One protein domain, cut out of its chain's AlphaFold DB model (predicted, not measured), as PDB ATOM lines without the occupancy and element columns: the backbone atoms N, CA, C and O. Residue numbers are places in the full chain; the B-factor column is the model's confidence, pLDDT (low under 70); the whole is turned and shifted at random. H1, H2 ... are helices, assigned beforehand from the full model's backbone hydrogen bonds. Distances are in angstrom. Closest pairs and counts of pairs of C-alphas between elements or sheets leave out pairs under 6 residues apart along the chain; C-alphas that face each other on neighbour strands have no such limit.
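AT A GLANCE: This is residues 257 to 365 of the 370 residues of the protein "Vps54 domain-containing protein" of Hordeum vulgare subsp. vulgare (UniProt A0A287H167). This is an elongated up-and-down bundle of four helices: three long ones, H1, H2 and H3, run nearly along one axis, with H3 shifted lengthwise from H2, and short H4 packs on H2 and H3, apart from H1. It is loosely joined, for H2 comes close to H1 and H3 without clearly touching either. The printed part has 109 residues, with four named helices in the order H1, H2, H3, H4 and no named strand; the class is all helix. The whole is compact, with a radius of gyration of the C-alphas of 15.1 A and spans of 49 by 28 by 21 A.

HOW THE PARTS SIT: Begin with the longest helix, H2, residues 290 to 312. Its residues 305 to 309 touch H4, residues 355 to 364, the closest C-alphas being His 305 and Leu 356 at 5.0 A; the tilt of 37 degrees, the same way, is only just steep. H4 also touches residues 327 to 334 of H3, residues 320 to 337, closest at the C-alphas of Val 330 and Leu 360, 6.9 A; they form a helical hairpin at a shallow tilt of 28 degrees, opposite ways. Residues 329 to 336 of H3 touch H1, residues 268 to 284, closest at the C-alphas of Ala 270 and Asp 329, 5.5 A, at a shallow tilt of 3 degrees, the same way. Every O i to N i+4 pair is within hydrogen-bond range in H1, H3 and H4, and 18 of 19 in H2.

IN THESE COORDINATES: Find C-alpha 268 at (-34.622, -37.042, -26.114); from there H1 runs 24.4 A. H2 spans 31.7 A, H3 25.6 A and H4 13.9 A, ending at C-alpha 364, (-46.919, -20.500, -30.328).

THE WHOLE: The farthest C-alphas, Pro 259 and Leu 289, are 49.3 A apart. The printed part has no cut. The link from H3 to H4, residues 338 to 354, is long. Look for pLDDT under 70 at residues 257 to 263 and 343 to 348.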
ATOM      1  N   ASN A 257     -32.541 -28.949 -37.446       69.69
ATOM      2  CA  ASN A 257     -32.504 -28.335 -38.778       69.69
ATOM      3  C   ASN A 257     -32.265 -29.354 -39.916       69.69
ATOM      4  O   ASN A 257     -31.945 -28.960 -41.036       69.69
ATOM      5  N   GLY A 258     -32.398 -30.656 -39.636       67.62
ATOM      6  CA  GLY A 258     -32.357 -31.712 -40.655       67.62
ATOM      7  C   GLY A 258     -33.608 -31.724 -41.555       67.62
ATOM      8  O   GLY A 258     -34.658 -31.236 -41.137       67.62
ATOM      9  N   PRO A 259     -33.521 -32.279 -42.780       55.47
ATOM     10  CA  PRO A 259     -34.624 -32.260 -43.747       55.47
ATOM     11  C   PRO A 259     -35.785 -33.209 -43.397       55.47
ATOM     12  O   PRO A 259     -36.913 -32.960 -43.817       55.47
ATOM     13  N   ASP A 260     -35.528 -34.268 -42.625       54.94
ATOM     14  CA  ASP A 260     -36.520 -35.281 -42.253       54.94
ATOM     15  C   ASP A 260     -37.111 -35.020 -40.856       54.94
ATOM     16  O   ASP A 260     -36.443 -35.208 -39.835       54.94
ATOM     17  N   ASP A 261     -38.394 -34.644 -40.800       57.81
ATOM     18  CA  ASP A 261     -39.167 -34.619 -39.549       57.81
ATOM     19  C   ASP A 261     -40.634 -35.047 -39.720       57.81
ATOM     20  O   ASP A 261     -41.566 -34.278 -39.500       57.81
ATOM     21  N   ASN A 262     -40.833 -36.318 -40.080       61.66
ATOM     22  CA  ASN A 262     -42.112 -37.011 -39.873       61.66
ATOM     23  C   ASN A 262     -42.210 -37.660 -38.472       61.66
ATOM     24  O   ASN A 262     -43.174 -38.376 -38.198       61.66
ATOM     25  N   ASP A 263     -41.231 -37.450 -37.579       68.69
ATOM     26  CA  ASP A 263     -41.304 -37.977 -36.213       68.69
ATOM     27  C   ASP A 263     -42.299 -37.146 -35.389       68.69
ATOM     28  O   ASP A 263     -42.110 -35.951 -35.155       68.69
ATOM     29  N   SER A 264     -43.368 -37.792 -34.926       77.25
ATOM     30  CA  SER A 264     -44.389 -37.200 -34.059       77.25
ATOM     31  C   SER A 264     -43.969 -37.117 -32.588       77.25
ATOM     32  O   SER A 264     -44.718 -36.583 -31.775       77.25
ATOM     33  N   GLN A 265     -42.802 -37.650 -32.214       86.56
ATOM     34  CA  GLN A 265     -42.426 -37.862 -30.818       86.56
ATOM     35  C   GLN A 265     -41.649 -36.693 -30.186       86.56
ATOM     36  O   GLN A 265     -40.801 -36.075 -30.837       86.56
ATOM     37  N   PRO A 266     -41.847 -36.405 -28.884       89.19
ATOM     38  CA  PRO A 266     -41.027 -35.435 -28.155       89.19
ATOM     39  C   PRO A 266     -39.546 -35.850 -28.144       89.19
ATOM     40  O   PRO A 266     -39.212 -37.036 -28.254       89.19
ATOM     41  N   SER A 267     -38.648 -34.880 -28.020       90.75
ATOM     42  CA  SER A 267     -37.206 -35.082 -28.139       90.75
ATOM     43  C   SER A 267     -36.627 -35.930 -27.002       90.75
ATOM     44  O   SER A 267     -37.253 -36.174 -25.965       90.75
ATOM     45  N   LEU A 268     -35.370 -36.355 -27.169       90.69
ATOM     46  CA  LEU A 268     -34.622 -37.042 -26.114       90.69
ATOM     47  C   LEU A 268     -34.464 -36.181 -24.848       90.69
ATOM     48  O   LEU A 268     -34.435 -36.740 -23.753       90.69
ATOM     49  N   PHE A 269     -34.432 -34.846 -24.967       93.94
ATOM     50  CA  PHE A 269     -34.408 -33.941 -23.814       93.94
ATOM     51  C   PHE A 269     -35.731 -34.000 -23.037       93.94
ATOM     52  O   PHE A 269     -35.728 -34.311 -21.843       93.94
ATOM     53  N   ALA A 270     -36.866 -33.781 -23.709       95.19
ATOM     54  CA  ALA A 270     -38.177 -33.794 -23.063       95.19
ATOM     55  C   ALA A 270     -38.512 -35.178 -22.477       95.19
ATOM     56  O   ALA A 270     -38.990 -35.278 -21.342       95.19
ATOM     57  N   LYS A 271     -38.168 -36.263 -23.188       95.19
ATOM     58  CA  LYS A 271     -38.271 -37.646 -22.687       95.19
ATOM     59  C   LYS A 271     -37.397 -37.881 -21.445       95.19
ATOM     60  O   LYS A 271     -37.865 -38.507 -20.498       95.19
ATOM     61  N   ALA A 272     -36.163 -37.369 -21.403       95.94
ATOM     62  CA  ALA A 272     -35.271 -37.544 -20.255       95.94
ATOM     63  C   ALA A 272     -35.744 -36.759 -19.020       95.94
ATOM     64  O   ALA A 272     -35.873 -37.334 -17.939       95.94
ATOM     65  N   VAL A 273     -36.070 -35.473 -19.176       96.75
ATOM     66  CA  VAL A 273     -36.529 -34.612 -18.070       96.75
ATOM     67  C   VAL A 273     -37.832 -35.133 -17.454       96.75
ATOM     68  O   VAL A 273     -37.934 -35.232 -16.228       96.75
ATOM     69  N   THR A 274     -38.801 -35.541 -18.280       97.12
ATOM     70  CA  THR A 274     -40.067 -36.110 -17.780       97.12
ATOM     71  C   THR A 274     -39.885 -37.486 -17.130       97.12
ATOM     72  O   THR A 274     -40.518 -37.763 -16.109       97.12
ATOM     73  N   LYS A 275     -38.965 -38.324 -17.631       97.25
ATOM     74  CA  LYS A 275     -38.587 -39.598 -16.993       97.25
ATOM     75  C   LYS A 275     -37.974 -39.390 -15.604       97.25
ATOM     76  O   LYS A 275     -38.393 -40.065 -14.665       97.25
ATOM     77  N   GLU A 276     -37.025 -38.465 -15.451       95.88
ATOM     78  CA  GLU A 276     -36.336 -38.230 -14.171       95.88
ATOM     79  C   GLU A 276     -37.288 -37.747 -13.065       95.88
ATOM     80  O   GLU A 276     -37.249 -38.272 -11.949       95.88
ATOM     81  N   VAL A 277     -38.186 -36.799 -13.367       96.94
ATOM     82  CA  VAL A 277     -39.150 -36.288 -12.374       96.94
ATOM     83  C   VAL A 277     -40.254 -37.304 -12.057       96.94
ATOM     84  O   VAL A 277     -40.637 -37.450 -10.896       96.94
ATOM     85  N   THR A 278     -40.696 -38.089 -13.046       97.19
ATOM     86  CA  THR A 278     -41.653 -39.192 -12.833       97.19
ATOM     87  C   THR A 278     -41.045 -40.298 -11.968       97.19
ATOM     88  O   THR A 278     -41.710 -40.832 -11.080       97.19
ATOM     89  N   TYR A 279     -39.765 -40.624 -12.176       96.88
ATOM     90  CA  TYR A 279     -39.038 -41.595 -11.358       96.88
ATOM     91  C   TYR A 279     -38.893 -41.129  -9.904       96.88
ATOM     92  O   TYR A 279     -39.122 -41.925  -8.992       96.88
ATOM     93  N   LEU A 280     -38.573 -39.846  -9.682       97.31
ATOM     94  CA  LEU A 280     -38.532 -39.257  -8.342       97.31
ATOM     95  C   LEU A 280     -39.913 -39.300  -7.674       97.31
ATOM     96  O   LEU A 280     -40.017 -39.779  -6.547       97.31
ATOM     97  N   HIS A 281     -40.969 -38.869  -8.375       97.56
ATOM     98  CA  HIS A 281     -42.338 -38.888  -7.853       97.56
ATOM     99  C   HIS A 281     -42.742 -40.291  -7.396       97.56
ATOM    100  O   HIS A 281     -43.132 -40.455  -6.245       97.56
ATOM    101  N   ARG A 282     -42.546 -41.308  -8.246       97.50
ATOM    102  CA  ARG A 282     -42.867 -42.714  -7.949       97.50
ATOM    103  C   ARG A 282     -42.152 -43.265  -6.707       97.50
ATOM    104  O   ARG A 282     -42.684 -44.164  -6.071       97.50
ATOM    105  N   ILE A 283     -40.954 -42.776  -6.376       96.75
ATOM    106  CA  ILE A 283     -40.242 -43.181  -5.151       96.75
ATOM    107  C   ILE A 283     -40.785 -42.431  -3.934       96.75
ATOM    108  O   ILE A 283     -40.999 -43.041  -2.891       96.75
ATOM    109  N   LEU A 284     -40.988 -41.117  -4.048       98.06
ATOM    110  CA  LEU A 284     -41.385 -40.296  -2.907       98.06
ATOM    111  C   LEU A 284     -42.840 -40.545  -2.485       98.06
ATOM    112  O   LEU A 284     -43.095 -40.624  -1.288       98.06
ATOM    113  N   SER A 285     -43.772 -40.749  -3.424       97.00
ATOM    114  CA  SER A 285     -45.189 -41.015  -3.114       97.00
ATOM    115  C   SER A 285     -45.460 -42.402  -2.522       97.00
ATOM    116  O   SER A 285     -46.546 -42.650  -2.012       97.00
ATOM    117  N   GLN A 286     -44.472 -43.302  -2.547       96.06
ATOM    118  CA  GLN A 286     -44.526 -44.592  -1.853       96.06
ATOM    119  C   GLN A 286     -44.042 -44.516  -0.397       96.06
ATOM    120  O   GLN A 286     -44.115 -45.521   0.302       96.06
ATOM    121  N   ILE A 287     -43.474 -43.384   0.046       96.81
ATOM    122  CA  ILE A 287     -42.704 -43.305   1.300       96.81
ATOM    123  C   ILE A 287     -43.089 -42.093   2.154       96.81
ATOM    124  O   ILE A 287     -43.222 -42.235   3.366       96.81
ATOM    125  N   LEU A 288     -43.218 -40.908   1.553       97.00
ATOM    126  CA  LEU A 288     -43.483 -39.655   2.261       97.00
ATOM    127  C   LEU A 288     -44.976 -39.434   2.521       97.00
ATOM    128  O   LEU A 288     -45.832 -39.944   1.802       97.00
ATOM    129  N   LEU A 289     -45.272 -38.597   3.517       95.06
ATOM    130  CA  LEU A 289     -46.618 -38.076   3.736       95.06
ATOM    131  C   LEU A 289     -47.009 -37.132   2.594       95.06
ATOM    132  O   LEU A 289     -46.175 -36.377   2.093       95.06
ATOM    133  N   GLU A 290     -48.297 -37.108   2.247       93.94
ATOM    134  CA  GLU A 290     -48.826 -36.276   1.158       93.94
ATOM    135  C   GLU A 290     -48.475 -34.785   1.329       93.94
ATOM    136  O   GLU A 290     -48.131 -34.114   0.362       93.94
ATOM    137  N   VAL A 291     -48.473 -34.265   2.562       93.25
ATOM    138  CA  VAL A 291     -48.111 -32.863   2.851       93.25
ATOM    139  C   VAL A 291     -46.644 -32.567   2.510       93.25
ATOM    140  O   VAL A 291     -46.354 -31.554   1.871       93.25
ATOM    141  N   ASP A 292     -45.722 -33.455   2.888       95.50
ATOM    142  CA  ASP A 292     -44.288 -33.306   2.610       95.50
ATOM    143  C   ASP A 292     -43.996 -33.497   1.111       95.50
ATOM    144  O   ASP A 292     -43.246 -32.726   0.507       95.50
ATOM    145  N   LEU A 293     -44.658 -34.478   0.485       96.56
ATOM    146  CA  LEU A 293     -44.619 -34.721  -0.957       96.56
ATOM    147  C   LEU A 293     -45.045 -33.467  -1.737       96.56
ATOM    148  O   LEU A 293     -44.336 -33.035  -2.648       96.56
ATOM    149  N   GLN A 294     -46.156 -32.843  -1.335       95.44
ATOM    150  CA  GLN A 294     -46.704 -31.636  -1.957       95.44
ATOM    151  C   GLN A 294     -45.811 -30.402  -1.750       95.44
ATOM    152  O   GLN A 294     -45.671 -29.578  -2.658       95.44
ATOM    153  N   ALA A 295     -45.144 -30.290  -0.597       95.31
ATOM    154  CA  ALA A 295     -44.169 -29.233  -0.327       95.31
ATOM    155  C   ALA A 295     -42.891 -29.364  -1.183       95.31
ATOM    156  O   ALA A 295     -42.383 -28.359  -1.687       95.31
ATOM    157  N   ILE A 296     -42.395 -30.591  -1.390       97.50
ATOM    158  CA  ILE A 296     -41.250 -30.880  -2.270       97.50
ATOM    159  C   ILE A 296     -41.619 -30.602  -3.731       97.50
ATOM    160  O   ILE A 296     -40.913 -29.865  -4.426       97.50
ATOM    161  N   PHE A 297     -42.732 -31.160  -4.214       97.56
ATOM    162  CA  PHE A 297     -43.084 -31.063  -5.630       97.56
ATOM    163  C   PHE A 297     -43.514 -29.661  -6.061       97.56
ATOM    164  O   PHE A 297     -43.241 -29.299  -7.203       97.56
ATOM    165  N   ARG A 298     -44.041 -28.820  -5.159       95.62
ATOM    166  CA  ARG A 298     -44.205 -27.374  -5.408       95.62
ATOM    167  C   ARG A 298     -42.896 -26.719  -5.867       95.62
ATOM    168  O   ARG A 298     -42.881 -26.032  -6.886       95.62
ATOM    169  N   GLN A 299     -41.804 -26.950  -5.140       97.06
ATOM    170  CA  GLN A 299     -40.503 -26.350  -5.454       97.06
ATOM    171  C   GLN A 299     -39.904 -26.938  -6.737       97.06
ATOM    172  O   GLN A 299     -39.348 -26.206  -7.554       97.06
ATOM    173  N   VAL A 300     -40.064 -28.249  -6.960       97.62
ATOM    174  CA  VAL A 300     -39.653 -28.906  -8.213       97.62
ATOM    175  C   VAL A 300     -40.387 -28.310  -9.420       97.62
ATOM    176  O   VAL A 300     -39.742 -28.001 -10.417       97.62
ATOM    177  N   VAL A 301     -41.703 -28.090  -9.321       96.75
ATOM    178  CA  VAL A 301     -42.520 -27.441 -10.363       96.75
ATOM    179  C   VAL A 301     -42.005 -26.026 -10.657       96.75
ATOM    180  O   VAL A 301     -41.709 -25.714 -11.809       96.75
ATOM    181  N   GLN A 302     -41.796 -25.194  -9.631       96.00
ATOM    182  CA  GLN A 302     -41.262 -23.830  -9.788       96.00
ATOM    183  C   GLN A 302     -39.877 -23.808 -10.464       96.00
ATOM    184  O   GLN A 302     -39.621 -22.989 -11.352       96.00
ATOM    185  N   ILE A 303     -38.992 -24.737 -10.089       97.19
ATOM    186  CA  ILE A 303     -37.677 -24.925 -10.719       97.19
ATOM    187  C   ILE A 303     -37.816 -25.368 -12.181       97.19
ATOM    188  O   ILE A 303     -37.058 -24.897 -13.025       97.19
ATOM    189  N   PHE A 304     -38.784 -26.232 -12.496       97.38
ATOM    190  CA  PHE A 304     -39.034 -26.693 -13.860       97.38
ATOM    191  C   PHE A 304     -39.515 -25.553 -14.763       97.38
ATOM    192  O   PHE A 304     -38.885 -25.328 -15.793       97.38
ATOM    193  N   HIS A 305     -40.547 -24.786 -14.381       97.00
ATOM    194  CA  HIS A 305     -40.998 -23.658 -15.210       97.00
ATOM    195  C   HIS A 305     -39.873 -22.639 -15.432       97.00
ATOM    196  O   HIS A 305     -39.609 -22.270 -16.573       97.00
ATOM    197  N   SER A 306     -39.179 -22.218 -14.370       97.38
ATOM    198  CA  SER A 306     -38.135 -21.186 -14.463       97.38
ATOM    199  C   SER A 306     -36.919 -21.621 -15.291       97.38
ATOM    200  O   SER A 306     -36.573 -20.942 -16.256       97.38
ATOM    201  N   HIS A 307     -36.289 -22.759 -14.977       97.69
ATOM    202  CA  HIS A 307     -35.062 -23.195 -15.668       97.69
ATOM    203  C   HIS A 307     -35.310 -23.672 -17.105       97.69
ATOM    204  O   HIS A 307     -34.421 -23.536 -17.942       97.69
ATOM    205  N   ILE A 308     -36.491 -24.220 -17.416       97.25
ATOM    206  CA  ILE A 308     -36.814 -24.653 -18.786       97.25
ATOM    207  C   ILE A 308     -37.172 -23.441 -19.656       97.25
ATOM    208  O   ILE A 308     -36.664 -23.337 -20.769       97.25
ATOM    209  N   THR A 309     -37.956 -22.487 -19.140       96.94
ATOM    210  CA  THR A 309     -38.304 -21.251 -19.870       96.94
ATOM    211  C   THR A 309     -37.078 -20.382 -20.145       96.94
ATOM    212  O   THR A 309     -36.915 -19.898 -21.264       96.94
ATOM    213  N   ASP A 310     -36.180 -20.230 -19.164       96.25
ATOM    214  CA  ASP A 310     -34.915 -19.502 -19.325       96.25
ATOM    215  C   ASP A 310     -34.034 -20.111 -20.429       96.25
ATOM    216  O   ASP A 310     -33.501 -19.388 -21.271       96.25
ATOM    217  N   ALA A 311     -33.922 -21.443 -20.469       95.44
ATOM    218  CA  ALA A 311     -33.138 -22.138 -21.482       95.44
ATOM    219  C   ALA A 311     -33.796 -22.099 -22.872       95.44
ATOM    220  O   ALA A 311     -33.117 -21.840 -23.863       95.44
ATOM    221  N   PHE A 312     -35.110 -22.322 -22.958       94.50
ATOM    222  CA  PHE A 312     -35.854 -22.303 -24.221       94.50
ATOM    223  C   PHE A 312     -35.948 -20.900 -24.835       94.50
ATOM    224  O   PHE A 312     -35.905 -20.767 -26.056       94.50
ATOM    225  N   SER A 313     -35.986 -19.844 -24.016       92.31
ATOM    226  CA  SER A 313     -35.962 -18.449 -24.486       92.31
ATOM    227  C   SER A 313     -34.637 -18.035 -25.134       92.31
ATOM    228  O   SER A 313     -34.603 -17.030 -25.839       92.31
ATOM    229  N   LYS A 314     -33.560 -18.804 -24.923       91.50
ATOM    230  CA  LYS A 314     -32.213 -18.559 -25.470       91.50
ATOM    231  C   LYS A 314     -31.918 -19.361 -26.746       91.50
ATOM    232  O   LYS A 314     -30.789 -19.339 -27.224       91.50
ATOM    233  N   LEU A 315     -32.900 -20.087 -27.291       88.38
ATOM    234  CA  LEU A 315     -32.736 -20.881 -28.511       88.38
ATOM    235  C   LEU A 315     -33.064 -20.067 -29.772       88.38
ATOM    236  O   LEU A 315     -34.209 -19.664 -29.987       88.38
ATOM    237  N   GLU A 316     -32.082 -19.905 -30.660       81.19
ATOM    238  CA  GLU A 316     -32.269 -19.288 -31.979       81.19
ATOM    239  C   GLU A 316     -32.891 -20.283 -32.977       81.19
ATOM    240  O   GLU A 316     -32.211 -20.964 -33.745       81.19
ATOM    241  N   LEU A 317     -34.221 -20.404 -32.946       82.44
ATOM    242  CA  LEU A 317     -34.957 -21.334 -33.808       82.44
ATOM    243  C   LEU A 317     -35.341 -20.692 -35.147       82.44
ATOM    244  O   LEU A 317     -36.397 -20.072 -35.284       82.44
ATOM    245  N   ASN A 318     -34.481 -20.884 -36.147       78.00
ATOM    246  CA  ASN A 318     -34.627 -20.278 -37.474       78.00
ATOM    247  C   ASN A 318     -35.535 -21.072 -38.438       78.00
ATOM    248  O   ASN A 318     -36.066 -20.491 -39.383       78.00
ATOM    249  N   SER A 319     -35.772 -22.367 -38.197       84.31
ATOM    250  CA  SER A 319     -36.641 -23.224 -39.026       84.31
ATOM    251  C   SER A 319     -38.033 -23.447 -38.399       84.31
ATOM    252  O   SER A 319     -38.154 -23.536 -37.170       84.31
ATOM    253  N   PRO A 320     -39.115 -23.563 -39.198       84.12
ATOM    254  CA  PRO A 320     -40.444 -23.894 -38.674       84.12
ATOM    255  C   PRO A 320     -40.510 -25.319 -38.095       84.12
ATOM    256  O   PRO A 320     -41.249 -25.549 -37.141       84.12
ATOM    257  N   GLN A 321     -39.694 -26.253 -38.598       83.94
ATOM    258  CA  GLN A 321     -39.531 -27.602 -38.049       83.94
ATOM    259  C   GLN A 321     -39.026 -27.547 -36.600       83.94
ATOM    260  O   GLN A 321     -39.674 -28.081 -35.700       83.94
ATOM    261  N   ALA A 322     -37.931 -26.822 -36.338       86.44
ATOM    262  CA  ALA A 322     -37.395 -26.680 -34.986       86.44
ATOM    263  C   ALA A 322     -38.379 -25.979 -34.032       86.44
ATOM    264  O   ALA A 322     -38.481 -26.362 -32.866       86.44
ATOM    265  N   LYS A 323     -39.162 -25.005 -34.522       88.31
ATOM    266  CA  LYS A 323     -40.252 -24.378 -33.751       88.31
ATOM    267  C   LYS A 323     -41.346 -25.386 -33.375       88.31
ATOM    268  O   LYS A 323     -41.738 -25.438 -32.211       88.31
ATOM    269  N   ASN A 324     -41.789 -26.226 -34.311       88.25
ATOM    270  CA  ASN A 324     -42.768 -27.283 -34.032       88.25
ATOM    271  C   ASN A 324     -42.225 -28.328 -33.037       88.25
ATOM    272  O   ASN A 324     -42.942 -28.709 -32.109       88.25
ATOM    273  N   ARG A 325     -40.952 -28.734 -33.168       88.50
ATOM    274  CA  ARG A 325     -40.274 -29.608 -32.190       88.50
ATOM    275  C   ARG A 325     -40.242 -28.986 -30.793       88.50
ATOM    276  O   ARG A 325     -40.576 -29.675 -29.832       88.50
ATOM    277  N   LEU A 326     -39.920 -27.691 -30.670       91.75
ATOM    278  CA  LEU A 326     -39.928 -27.014 -29.370       91.75
ATOM    279  C   LEU A 326     -41.334 -26.953 -28.760       91.75
ATOM    280  O   LEU A 326     -41.491 -27.269 -27.584       91.75
ATOM    281  N   CYS A 327     -42.355 -26.596 -29.546       91.94
ATOM    282  CA  CYS A 327     -43.746 -26.563 -29.085       91.94
ATOM    283  C   CYS A 327     -44.181 -27.924 -28.508       91.94
ATOM    284  O   CYS A 327     -44.682 -27.997 -27.384       91.94
ATOM    285  N   ARG A 328     -43.882 -29.014 -29.226       91.75
ATOM    286  CA  ARG A 328     -44.144 -30.392 -28.787       91.75
ATOM    287  C   ARG A 328     -43.403 -30.762 -27.499       91.75
ATOM    288  O   ARG A 328     -43.986 -31.394 -26.617       91.75
ATOM    289  N   ASP A 329     -42.136 -30.372 -27.369       93.94
ATOM    290  CA  ASP A 329     -41.348 -30.598 -26.154       93.94
ATOM    291  C   ASP A 329     -41.931 -29.851 -24.946       93.94
ATOM    292  O   ASP A 329     -42.083 -30.445 -23.876       93.94
ATOM    293  N   VAL A 330     -42.318 -28.583 -25.126       95.75
ATOM    294  CA  VAL A 330     -42.998 -27.771 -24.104       95.75
ATOM    295  C   VAL A 330     -44.314 -28.431 -23.679       95.75
ATOM    296  O   VAL A 330     -44.521 -28.661 -22.488       95.75
ATOM    297  N   GLN A 331     -45.171 -28.811 -24.632       95.06
ATOM    298  CA  GLN A 331     -46.446 -29.486 -24.360       95.06
ATOM    299  C   GLN A 331     -46.253 -30.804 -23.590       95.06
ATOM    300  O   GLN A 331     -46.923 -31.029 -22.580       95.06
ATOM    301  N   HIS A 332     -45.307 -31.657 -24.001       95.88
ATOM    302  CA  HIS A 332     -45.005 -32.924 -23.316       95.88
ATOM    303  C   HIS A 332     -44.499 -32.710 -21.879       95.88
ATOM    304  O   HIS A 332     -44.912 -33.414 -20.953       95.88
ATOM    305  N   ILE A 333     -43.638 -31.709 -21.670       97.12
ATOM    306  CA  ILE A 333     -43.137 -31.333 -20.341       97.12
ATOM    307  C   ILE A 333     -44.279 -30.798 -19.463       97.12
ATOM    308  O   ILE A 333     -44.411 -31.234 -18.318       97.12
ATOM    309  N   LEU A 334     -45.152 -29.936 -19.991       96.19
ATOM    310  CA  LEU A 334     -46.315 -29.409 -19.267       96.19
ATOM    311  C   LEU A 334     -47.322 -30.510 -18.898       96.19
ATOM    312  O   LEU A 334     -47.794 -30.550 -17.763       96.19
ATOM    313  N   VAL A 335     -47.593 -31.472 -19.786       95.31
ATOM    314  CA  VAL A 335     -48.431 -32.655 -19.484       95.31
ATOM    315  C   VAL A 335     -47.846 -33.508 -18.349       95.31
ATOM    316  O   VAL A 335     -48.600 -34.147 -17.610       95.31
ATOM    317  N   CYS A 336     -46.522 -33.515 -18.168       96.12
ATOM    318  CA  CYS A 336     -45.880 -34.134 -17.010       96.12
ATOM    319  C   CYS A 336     -46.010 -33.263 -15.748       96.12
ATOM    320  O   CYS A 336     -46.455 -33.766 -14.717       96.12
ATOM    321  N   ILE A 337     -45.709 -31.961 -15.835       95.31
ATOM    322  CA  ILE A 337     -45.804 -30.996 -14.723       95.31
ATOM    323  C   ILE A 337     -47.214 -30.968 -14.120       95.31
ATOM    324  O   ILE A 337     -47.359 -31.101 -12.905       95.31
ATOM    325  N   ARG A 338     -48.260 -30.901 -14.953       94.00
ATOM    326  CA  ARG A 338     -49.684 -30.891 -14.551       94.00
ATOM    327  C   ARG A 338     -50.110 -32.139 -13.755       94.00
ATOM    328  O   ARG A 338     -51.105 -32.096 -13.033       94.00
ATOM    329  N   LYS A 339     -49.361 -33.247 -13.854       94.25
ATOM    330  CA  LYS A 339     -49.601 -34.505 -13.114       94.25
ATOM    331  C   LYS A 339     -48.846 -34.594 -11.783       94.25
ATOM    332  O   LYS A 339     -49.140 -35.494 -10.998       94.25
ATOM    333  N   LEU A 340     -47.881 -33.711 -11.517       94.44
ATOM    334  CA  LEU A 340     -47.093 -33.752 -10.281       94.44
ATOM    335  C   LEU A 340     -47.947 -33.356  -9.063       94.44
ATOM    336  O   LEU A 340     -48.807 -32.473  -9.181       94.44
ATOM    337  N   PRO A 341     -47.712 -33.970  -7.887       91.25
ATOM    338  CA  PRO A 341     -48.423 -33.656  -6.655       91.25
ATOM    339  C   PRO A 341     -47.940 -32.309  -6.106       91.25
ATOM    340  O   PRO A 341     -47.146 -32.259  -5.182       91.25
ATOM    341  N   ALA A 342     -48.387 -31.209  -6.703       84.88
ATOM    342  CA  ALA A 342     -48.265 -29.876  -6.129       84.88
ATOM    343  C   ALA A 342     -49.659 -29.265  -5.908       84.88
ATOM    344  O   ALA A 342     -50.627 -29.568  -6.621       84.88
ATOM    345  N   GLN A 343     -49.747 -28.454  -4.855       68.31
ATOM    346  CA  GLN A 343     -50.962 -27.805  -4.373       68.31
ATOM    347  C   GLN A 343     -51.147 -26.495  -5.137       68.31
ATOM    348  O   GLN A 343     -50.332 -25.576  -4.989       68.31
ATOM    349  N   ASN A 344     -52.237 -26.379  -5.896       61.03
ATOM    350  CA  ASN A 344     -52.630 -25.115  -6.510       61.03
ATOM    351  C   ASN A 344     -52.894 -24.070  -5.414       61.03
ATOM    352  O   ASN A 344     -53.820 -24.220  -4.622       61.03
ATOM    353  N   PHE A 345     -52.077 -23.017  -5.387       52.78
ATOM    354  CA  PHE A 345     -52.356 -21.765  -4.666       52.78
ATOM    355  C   PHE A 345     -52.697 -20.615  -5.629       52.78
ATOM    356  O   PHE A 345     -52.944 -19.499  -5.186       52.78
ATOM    357  N   SER A 346     -52.685 -20.877  -6.940       57.06
ATOM    358  CA  SER A 346     -53.111 -19.913  -7.954       57.06
ATOM    359  C   SER A 346     -54.630 -19.938  -8.122       57.06
ATOM    360  O   SER A 346     -55.258 -20.977  -7.920       57.06
ATOM    361  N   SER A 347     -55.192 -18.807  -8.547       60.56
ATOM    362  CA  SER A 347     -56.555 -18.697  -9.078       60.56
ATOM    363  C   SER A 347     -56.722 -19.348 -10.457       60.56
ATOM    364  O   SER A 347     -57.852 -19.510 -10.911       60.56
ATOM    365  N   GLU A 348     -55.622 -19.713 -11.125       67.50
ATOM    366  CA  GLU A 348     -55.659 -20.342 -12.446       67.50
ATOM    367  C   GLU A 348     -56.376 -21.706 -12.440       67.50
ATOM    368  O   GLU A 348     -56.105 -22.546 -11.575       67.50
ATOM    369  N   PRO A 349     -57.236 -21.991 -13.441       75.69
ATOM    370  CA  PRO A 349     -57.923 -23.279 -13.554       75.69
ATOM    371  C   PRO A 349     -56.973 -24.421 -13.955       75.69
ATOM    372  O   PRO A 349     -57.282 -25.595 -13.747       75.69
ATOM    373  N   VAL A 350     -55.808 -24.101 -14.529       81.75
ATOM    374  CA  VAL A 350     -54.799 -25.084 -14.943       81.75
ATOM    375  C   VAL A 350     -53.919 -25.463 -13.751       81.75
ATOM    376  O   VAL A 350     -53.226 -24.632 -13.167       81.75
ATOM    377  N   ARG A 351     -53.908 -26.755 -13.401       86.19
ATOM    378  CA  ARG A 351     -53.043 -27.279 -12.336       86.19
ATOM    379  C   ARG A 351     -51.567 -27.085 -12.669       86.19
ATOM    380  O   ARG A 351     -51.129 -27.493 -13.738       86.19
ATOM    381  N   ASN A 352     -50.800 -26.582 -11.700       91.62
ATOM    382  CA  ASN A 352     -49.361 -26.337 -11.836       91.62
ATOM    383  C   ASN A 352     -49.031 -25.447 -13.058       91.62
ATOM    384  O   ASN A 352     -48.133 -25.774 -13.826       91.62
ATOM    385  N   TYR A 353     -49.792 -24.364 -13.251       91.88
ATOM    386  CA  TYR A 353     -49.507 -23.318 -14.240       91.88
ATOM    387  C   TYR A 353     -48.291 -22.464 -13.834       91.88
ATOM    388  O   TYR A 353     -48.086 -22.202 -12.644       91.88
ATOM    389  N   GLY A 354     -47.528 -21.971 -14.814       92.75
ATOM    390  CA  GLY A 354     -46.525 -20.919 -14.615       92.75
ATOM    391  C   GLY A 354     -45.776 -20.545 -15.896       92.75
ATOM    392  O   GLY A 354     -46.213 -20.881 -16.991       92.75
ATOM    393  N   LEU A 355     -44.589 -19.940 -15.749       95.00
ATOM    394  CA  LEU A 355     -43.758 -19.342 -16.821       95.00
ATOM    395  C   LEU A 355     -43.605 -20.161 -18.124       95.00
ATOM    396  O   LEU A 355     -43.378 -19.595 -19.188       95.00
ATOM    397  N   LEU A 356     -43.709 -21.494 -18.060       94.94
ATOM    398  CA  LEU A 356     -43.599 -22.373 -19.234       94.94
ATOM    399  C   LEU A 356     -44.917 -22.502 -20.029       94.94
ATOM    400  O   LEU A 356     -44.876 -22.711 -21.240       94.94
ATOM    401  N   ASP A 357     -46.072 -22.356 -19.375       94.06
ATOM    402  CA  ASP A 357     -47.376 -22.208 -20.030       94.06
ATOM    403  C   ASP A 357     -47.496 -20.812 -20.670       94.06
ATOM    404  O   ASP A 357     -47.966 -20.689 -21.801       94.06
ATOM    405  N   GLU A 358     -46.995 -19.777 -19.986       94.19
ATOM    406  CA  GLU A 358     -46.876 -18.405 -20.506       94.19
ATOM    407  C   GLU A 358     -45.993 -18.378 -21.767       94.19
ATOM    408  O   GLU A 358     -46.432 -17.935 -22.829       94.19
ATOM    409  N   PHE A 359     -44.795 -18.975 -21.704       94.38
ATOM    410  CA  PHE A 359     -43.893 -19.136 -22.851       94.38
ATOM    411  C   PHE A 359     -44.539 -19.875 -24.033       94.38
ATOM    412  O   PHE A 359     -44.320 -19.503 -25.188       94.38
ATOM    413  N   LEU A 360     -45.340 -20.919 -23.771       93.81
ATOM    414  CA  LEU A 360     -46.079 -21.633 -24.817       93.81
ATOM    415  C   LEU A 360     -47.068 -20.691 -25.522       93.81
ATOM    416  O   LEU A 360     -47.076 -20.623 -26.752       93.81
ATOM    417  N   ALA A 361     -47.859 -19.944 -24.746       91.81
ATOM    418  CA  ALA A 361     -48.849 -19.008 -25.266       91.81
ATOM    419  C   ALA A 361     -48.206 -17.852 -26.055       91.81
ATOM    420  O   ALA A 361     -48.664 -17.545 -27.154       91.81
ATOM    421  N   GLU A 362     -47.117 -17.259 -25.557       91.00
ATOM    422  CA  GLU A 362     -46.402 -16.173 -26.241       91.00
ATOM    423  C   GLU A 362     -45.740 -16.612 -27.555       91.00
ATOM    424  O   GLU A 362     -45.780 -15.884 -28.548       91.00
ATOM    425  N   LYS A 363     -45.083 -17.781 -27.574       87.12
ATOM    426  CA  LYS A 363     -44.269 -18.217 -28.724       87.12
ATOM    427  C   LYS A 363     -45.060 -18.956 -29.801       87.12
ATOM    428  O   LYS A 363     -44.632 -18.951 -30.956       87.12
ATOM    429  N   PHE A 364     -46.170 -19.601 -29.439       86.44
ATOM    430  CA  PHE A 364     -46.919 -20.500 -30.328       86.44
ATOM    431  C   PHE A 364     -48.427 -20.211 -30.383       86.44
ATOM    432  O   PHE A 364     -49.135 -20.829 -31.183       86.44
ATOM    433  N   GLY A 365     -48.912 -19.255 -29.585       77.44
ATOM    434  CA  GLY A 365     -50.332 -18.962 -29.418       77.44
ATOM    435  C   GLY A 365     -51.044 -19.985 -28.531       77.44
ATOM    436  O   GLY A 365     -50.531 -21.064 -28.230       77.44
TER     437      GLY A 365